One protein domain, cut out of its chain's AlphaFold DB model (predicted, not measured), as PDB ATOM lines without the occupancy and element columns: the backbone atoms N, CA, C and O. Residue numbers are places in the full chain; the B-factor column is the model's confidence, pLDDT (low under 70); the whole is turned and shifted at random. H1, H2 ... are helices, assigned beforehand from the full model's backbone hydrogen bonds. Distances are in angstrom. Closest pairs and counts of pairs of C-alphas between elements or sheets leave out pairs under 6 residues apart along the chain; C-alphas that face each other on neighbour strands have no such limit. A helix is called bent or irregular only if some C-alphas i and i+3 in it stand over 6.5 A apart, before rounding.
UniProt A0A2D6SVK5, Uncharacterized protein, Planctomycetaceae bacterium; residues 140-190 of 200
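What this domain is: This is residues 140 to 190 of the 200 residues of an uncharacterized protein of Planctomycetaceae bacterium (UniProt A0A2D6SVK5). One long helix, H3, runs along the length of the domain, and two short helices, H1 and H2, lie on one side of it, both steeply tilted to it; the three helix centres make a triangle. H1 packs on H3, while a long loop, residues 161 to 173, leads from H2 out to the end of H3 where that helix begins. The printed part has 51 residues with three named helices, in the order H1, H2, H3, and no named strand; the class is all helix. The whole is compact, with a radius of gyration of the C-alphas of 10.1 A, and elongated in outline, spanning 29 by 18 by 15 A.

Where its parts are: The longest helix is H3, residues 174 to 189, which measures 22.3 A from its first to its last C-alpha. C-alpha 174 is at (37.699, 13.755, 49.745) and C-alpha 189 at (35.365, -7.016, 42.024). H1 is residues 142 to 148, 9.9 A long, with C-alpha 142 at (28.968, 0.141, 49.694). H1 is neither bent nor irregular, but only just: C-alphas 145 and 148 are 6.1 A apart. H2 is residues 154 to 160, also 9.9 A long.

How they stand to each other: H3 touches both H1 and H2. H1 and H3 have 10 pairs of C-alphas within 8 A, and their closest C-alphas, those of Pro 142 and Phe 184, are 4.8 A apart. Their lines stand at a steep tilt of 52 degrees, the same way. H2 and H3 only just touch, with 3 pairs of C-alphas within 8 A, and H3 touches H2 with residues 181 to 185 alone. Their closest C-alphas are those of Trp 154 and Arg 181, 7.1 A apart; the tilt is steep at 66 degrees, opposite ways. H1 and H2 are close but not clearly touching: their closest C-alphas, those of Leu 145 and Val 157, are 7.4 A apart, and they run the same way at a steep tilt of 63 degrees. In H1, H2 and H3 every O i to N i+4 pair is within hydrogen-bond range.

The domain as a whole: The two C-alphas farthest apart are those of Asp 172 and Gly 190, 29.4 A. The first and last printed C-alphas, of Tyr 140 and Gly 190, are 18.7 A apart. The printed part has no cut. The link from H1 to H2 is tight, with 5 residues, and the link from H2 to H3 is long, with 13 residues whose C-alphas lie 8 to 16 A from the mean of all C-alphas. The mean pLDDT of the printed part is 94.7, and no printed residue is under 70.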
ATOM      1  N   TYR A 140      24.683   5.822  50.704       95.38
ATOM      2  CA  TYR A 140      25.966   5.836  50.003       95.38
ATOM      3  C   TYR A 140      26.871   4.670  50.420       95.38
ATOM      4  O   TYR A 140      27.927   4.467  49.819       95.38
ATOM      5  N   LEU A 141      26.501   3.919  51.463       97.38
ATOM      6  CA  LEU A 141      27.297   2.797  51.938       97.38
ATOM      7  C   LEU A 141      27.491   1.754  50.828       97.38
ATOM      8  O   LEU A 141      26.560   1.477  50.063       97.38
ATOM      9  N   PRO A 142      28.667   1.105  50.750       97.69
ATOM     10  CA  PRO A 142      28.968   0.141  49.694       97.69
ATOM     11  C   PRO A 142      27.916  -0.966  49.522       97.69
ATOM     12  O   PRO A 142      27.590  -1.321  48.384       97.69
ATOM     13  N   ARG A 143      27.340  -1.494  50.615       97.50
ATOM     14  CA  ARG A 143      26.225  -2.457  50.539       97.50
ATOM     15  C   ARG A 143      24.969  -1.838  49.946       97.50
ATOM     16  O   ARG A 143      24.397  -2.428  49.045       97.50
ATOM     17  N   ASN A 144      24.563  -0.646  50.371       97.94
ATOM     18  CA  ASN A 144      23.385   0.028  49.818       97.94
ATOM     19  C   ASN A 144      23.519   0.294  48.310       97.94
ATOM     20  O   ASN A 144      22.598  -0.005  47.544       97.94
ATOM     21  N   LEU A 145      24.687   0.773  47.869       97.75
ATOM     22  CA  LEU A 145      24.976   1.024  46.454       97.75
ATOM     23  C   LEU A 145      24.895  -0.259  45.610       97.75
ATOM     24  O   LEU A 145      24.370  -0.255  44.496       97.75
ATOM     25  N   THR A 146      25.405  -1.376  46.130       97.31
ATOM     26  CA  THR A 146      25.516  -2.625  45.362       97.31
ATOM     27  C   THR A 146      24.310  -3.549  45.498       97.31
ATOM     28  O   THR A 146      23.866  -4.091  44.482       97.31
ATOM     29  N   ASP A 147      23.794  -3.733  46.710       96.19
ATOM     30  CA  ASP A 147      22.742  -4.692  47.048       96.19
ATOM     31  C   ASP A 147      21.350  -4.110  46.733       96.19
ATOM     32  O   ASP A 147      20.515  -4.814  46.168       96.19
ATOM     33  N   THR A 148      21.114  -2.821  47.020       96.00
ATOM     34  CA  THR A 148      19.807  -2.166  46.797       96.00
ATOM     35  C   THR A 148      19.746  -1.446  45.456       96.00
ATOM     36  O   THR A 148      18.843  -1.693  44.659       96.00
ATOM     37  N   ARG A 149      20.718  -0.569  45.174       95.44
ATOM     38  CA  ARG A 149      20.729   0.239  43.939       95.44
ATOM     39  C   ARG A 149      21.282  -0.519  42.729       95.44
ATOM     40  O   ARG A 149      21.151  -0.068  41.599       95.44
ATOM     41  N   SER A 150      21.849  -1.711  42.941       96.81
ATOM     42  CA  SER A 150      22.406  -2.557  41.875       96.81
ATOM     43  C   SER A 150      23.502  -1.878  41.039       96.81
ATOM     44  O   SER A 150      23.762  -2.296  39.911       96.81
ATOM     45  N   LEU A 151      24.190  -0.877  41.598       97.56
ATOM     46  CA  LEU A 151      25.256  -0.153  40.913       97.56
ATOM     47  C   LEU A 151      26.498  -1.029  40.761       97.56
ATOM     48  O   LEU A 151      26.843  -1.824  41.646       97.56
ATOM     49  N   ARG A 152      27.153  -0.915  39.605       97.31
ATOM     50  CA  ARG A 152      28.335  -1.714  39.232       97.31
ATOM     51  C   ARG A 152      29.481  -0.880  38.667       97.31
ATOM     52  O   ARG A 152      30.552  -1.431  38.441       97.31
ATOM     53  N   ASP A 153      29.273   0.417  38.476       97.19
ATOM     54  CA  ASP A 153      30.279   1.366  38.015       97.19
ATOM     55  C   ASP A 153      30.312   2.577  38.950       97.19
ATOM     56  O   ASP A 153      29.274   3.027  39.434       97.19
ATOM     57  N   TRP A 154      31.508   3.098  39.225       97.38
ATOM     58  CA  TRP A 154      31.659   4.236  40.130       97.38
ATOM     59  C   TRP A 154      31.118   5.541  39.534       97.38
ATOM     60  O   TRP A 154      30.623   6.389  40.272       97.38
ATOM     61  N   ASN A 155      31.160   5.723  38.212       97.31
ATOM     62  CA  ASN A 155      30.595   6.928  37.603       97.31
ATOM     63  C   ASN A 155      29.072   6.948  37.738       97.31
ATOM     64  O   ASN A 155      28.509   8.018  37.956       97.31
ATOM     65  N   ASP A 156      28.420   5.785  37.675       97.69
ATOM     66  CA  ASP A 156      26.981   5.683  37.933       97.69
ATOM     67  C   ASP A 156      26.654   6.095  39.378       97.69
ATOM     68  O   ASP A 156      25.705   6.847  39.594       97.69
ATOM     69  N   VAL A 157      27.489   5.708  40.357       96.81
ATOM     70  CA  VAL A 157      27.373   6.179  41.753       96.81
ATOM     71  C   VAL A 157      27.460   7.703  41.822       96.81
ATOM     72  O   VAL A 157      26.601   8.331  42.430       96.81
ATOM     73  N   LEU A 158      28.457   8.314  41.173       95.62
ATOM     74  CA  LEU A 158      28.610   9.773  41.177       95.62
ATOM     75  C   LEU A 158      27.409  10.490  40.556       95.62
ATOM     76  O   LEU A 158      27.047  11.565  41.017       95.62
ATOM     77  N   VAL A 159      26.792   9.925  39.516       96.12
ATOM     78  CA  VAL A 159      25.597  10.508  38.886       96.12
ATOM     79  C   VAL A 159      24.377  10.381  39.793       96.12
ATOM     80  O   VAL A 159      23.621  11.344  39.927       96.12
ATOM     81  N   GLU A 160      24.179   9.208  40.390       95.94
ATOM     82  CA  GLU A 160      23.003   8.897  41.201       95.94
ATOM     83  C   GLU A 160      23.021   9.605  42.559       95.94
ATOM     84  O   GLU A 160      21.973  10.047  43.018       95.94
ATOM     85  N   MET A 161      24.203   9.758  43.160       94.88
ATOM     86  CA  MET A 161      24.383  10.246  44.533       94.88
ATOM     87  C   MET A 161      24.849  11.704  44.612       94.88
ATOM     88  O   MET A 161      25.149  12.188  45.697       94.88
ATOM     89  N   LYS A 162      24.959  12.417  43.481       93.81
ATOM     90  CA  LYS A 162      25.555  13.769  43.413       93.81
ATOM     91  C   LYS A 162      24.946  14.792  44.381       93.81
ATOM     92  O   LYS A 162      25.631  15.732  44.769       93.81
ATOM     93  N   ASP A 163      23.665  14.629  44.713       93.25
ATOM     94  CA  ASP A 163      22.898  15.556  45.551       93.25
ATOM     95  C   ASP A 163      22.757  15.036  46.996       93.25
ATOM     96  O   ASP A 163      22.070  15.652  47.806       93.25
ATOM     97  N   ASP A 164      23.413  13.923  47.329       90.75
ATOM     98  CA  ASP A 164      23.370  13.283  48.640       90.75
ATOM     99  C   ASP A 164      24.697  13.479  49.393       90.75
ATOM    100  O   ASP A 164      25.761  13.687  48.803       90.75
ATOM    101  N   TRP A 165      24.664  13.406  50.725       86.00
ATOM    102  CA  TRP A 165      25.896  13.322  51.516       86.00
ATOM    103  C   TRP A 165      26.586  11.965  51.253       86.00
ATOM    104  O   TRP A 165      25.888  10.964  51.077       86.00
ATOM    105  N   PRO A 166      27.931  11.878  51.220       86.94
ATOM    106  CA  PRO A 166      28.905  12.967  51.366       86.94
ATOM    107  C   PRO A 166      29.195  13.732  50.065       86.94
ATOM    108  O   PRO A 166      29.906  14.732  50.087       86.94
ATOM    109  N   PHE A 167      28.652  13.299  48.928       87.44
ATOM    110  CA  PHE A 167      29.000  13.810  47.597       87.44
ATOM    111  C   PHE A 167      28.636  15.282  47.371       87.44
ATOM    112  O   PHE A 167      29.341  15.972  46.637       87.44
ATOM    113  N   MET A 168      27.605  15.791  48.050       89.44
ATOM    114  CA  MET A 168      27.269  17.221  48.054       89.44
ATOM    115  C   MET A 168      28.425  18.101  48.572       89.44
ATOM    116  O   MET A 168      28.529  19.265  48.189       89.44
ATOM    117  N   TYR A 169      29.310  17.543  49.405       88.19
ATOM    118  CA  TYR A 169      30.460  18.218  50.015       88.19
ATOM    119  C   TYR A 169      31.782  17.578  49.578       88.19
ATOM    120  O   TYR A 169      32.717  17.463  50.365       88.19
ATOM    121  N   ALA A 170      31.865  17.128  48.323       84.00
ATOM    122  CA  ALA A 170      32.992  16.321  47.865       84.00
ATOM    123  C   ALA A 170      34.371  16.988  47.994       84.00
ATOM    124  O   ALA A 170      35.364  16.281  48.129       84.00
ATOM    125  N   GLU A 171      34.435  18.321  47.962       88.38
ATOM    126  CA  GLU A 171      35.683  19.066  48.178       88.38
ATOM    127  C   GLU A 171      36.170  18.985  49.634       88.38
ATOM    128  O   GLU A 171      37.375  18.984  49.873       88.38
ATOM    129  N   ASP A 172      35.246  18.884  50.594       92.31
ATOM    130  CA  ASP A 172      35.547  18.849  52.029       92.31
ATOM    131  C   ASP A 172      35.688  17.414  52.572       92.31
ATOM    132  O   ASP A 172      36.272  17.220  53.635       92.31
ATOM    133  N   LEU A 173      35.158  16.418  51.851       92.19
ATOM    134  CA  LEU A 173      35.070  15.007  52.263       92.19
ATOM    135  C   LEU A 173      35.791  14.067  51.281       92.19
ATOM    136  O   LEU A 173      35.304  12.982  50.942       92.19
ATOM    137  N   GLU A 174      36.936  14.510  50.747       94.75
ATOM    138  CA  GLU A 174      37.699  13.755  49.745       94.75
ATOM    139  C   GLU A 174      38.161  12.392  50.290       94.75
ATOM    140  O   GLU A 174      38.087  11.384  49.578       94.75
ATOM    141  N   GLU A 175      38.591  12.336  51.556       95.00
ATOM    142  CA  GLU A 175      39.060  11.105  52.202       95.00
ATOM    143  C   GLU A 175      37.918  10.096  52.394       95.00
ATOM    144  O   GLU A 175      38.060   8.923  52.031       95.00
ATOM    145  N   GLU A 176      36.749  10.544  52.857       95.25
ATOM    146  CA  GLU A 176      35.558   9.709  53.024       95.25
ATOM    147  C   GLU A 176      35.059   9.178  51.680       95.25
ATOM    148  O   GLU A 176      34.784   7.984  51.538       95.25
ATOM    149  N   ILE A 177      34.983  10.037  50.656       96.31
ATOM    150  CA  ILE A 177      34.589   9.624  49.303       96.31
ATOM    151  C   ILE A 177      35.593   8.617  48.742       96.31
ATOM    152  O   ILE A 177      35.190   7.629  48.118       96.31
ATOM    153  N   HIS A 178      36.890   8.817  48.979       96.56
ATOM    154  CA  HIS A 178      37.920   7.865  48.577       96.56
ATOM    155  C   HIS A 178      37.764   6.510  49.286       96.56
ATOM    156  O   HIS A 178      37.875   5.460  48.637       96.56
ATOM    157  N   ALA A 179      37.464   6.509  50.587       96.88
ATOM    158  CA  ALA A 179      37.204   5.298  51.361       96.88
ATOM    159  C   ALA A 179      35.968   4.550  50.833       96.88
ATOM    160  O   ALA A 179      36.049   3.348  50.549       96.88
ATOM    161  N   ILE A 180      34.853   5.258  50.612       97.50
ATOM    162  CA  ILE A 180      33.608   4.706  50.050       97.50
ATOM    163  C   ILE A 180      33.866   4.107  48.668       97.50
ATOM    164  O   ILE A 180      33.504   2.954  48.422       97.50
ATOM    165  N   ARG A 181      34.544   4.848  47.784       97.50
ATOM    166  CA  ARG A 181      34.917   4.379  46.445       97.50
ATOM    167  C   ARG A 181      35.713   3.087  46.507       97.50
ATOM    168  O   ARG A 181      35.373   2.113  45.838       97.50
ATOM    169  N   THR A 182      36.767   3.076  47.315       97.06
ATOM    170  CA  THR A 182      37.661   1.925  47.449       97.06
ATOM    171  C   THR A 182      36.898   0.696  47.940       97.06
ATOM    172  O   THR A 182      37.082  -0.404  47.415       97.06
ATOM    173  N   ALA A 183      36.016   0.866  48.924       97.06
ATOM    174  CA  ALA A 183      35.182  -0.207  49.446       97.06
ATOM    175  C   ALA A 183      34.155  -0.716  48.419       97.06
ATOM    176  O   ALA A 183      34.010  -1.929  48.244       97.06
ATOM    177  N   PHE A 184      33.495   0.189  47.694       97.56
ATOM    178  CA  PHE A 184      32.575  -0.142  46.606       97.56
ATOM    179  C   PHE A 184      33.269  -0.953  45.501       97.56
ATOM    180  O   PHE A 184      32.814  -2.046  45.162       97.56
ATOM    181  N   GLU A 185      34.408  -0.472  44.988       97.00
ATOM    182  CA  GLU A 185      35.171  -1.130  43.920       97.00
ATOM    183  C   GLU A 185      35.666  -2.527  44.342       97.00
ATOM    184  O   GLU A 185      35.620  -3.485  43.562       97.00
ATOM    185  N   ARG A 186      36.097  -2.691  45.600       95.25
ATOM    186  CA  ARG A 186      36.460  -4.009  46.153       95.25
ATOM    187  C   ARG A 186      35.272  -4.963  46.162       95.25
ATOM    188  O   ARG A 186      35.412  -6.104  45.718       95.25
ATOM    189  N   ARG A 187      34.106  -4.491  46.610       94.81
ATOM    190  CA  ARG A 187      32.884  -5.298  46.699       94.81
ATOM    191  C   ARG A 187      32.432  -5.808  45.331       94.81
ATOM    192  O   ARG A 187      32.170  -6.999  45.193       94.81
ATOM    193  N   ILE A 188      32.411  -4.953  44.307       96.56
ATOM    194  CA  ILE A 188      31.996  -5.358  42.950       96.56
ATOM    195  C   ILE A 188      33.018  -6.269  42.253       96.56
ATOM    196  O   ILE A 188      32.641  -7.074  41.405       96.56
ATOM    197  N   THR A 189      34.305  -6.169  42.602       95.00
ATOM    198  CA  THR A 189      35.365  -7.016  42.024       95.00
ATOM    199  C   THR A 189      35.582  -8.325  42.783       95.00
ATOM    200  O   THR A 189      36.319  -9.185  42.299       95.00
ATOM    201  N   GLY A 190      34.971  -8.489  43.962       88.06
ATOM    202  CA  GLY A 190      35.172  -9.646  44.836       88.06
ATOM    203  C   GLY A 190      36.593  -9.754  45.399       88.06
ATOM    204  O   GLY A 190      37.022 -10.841  45.783       88.06
TER     205      GLY A 190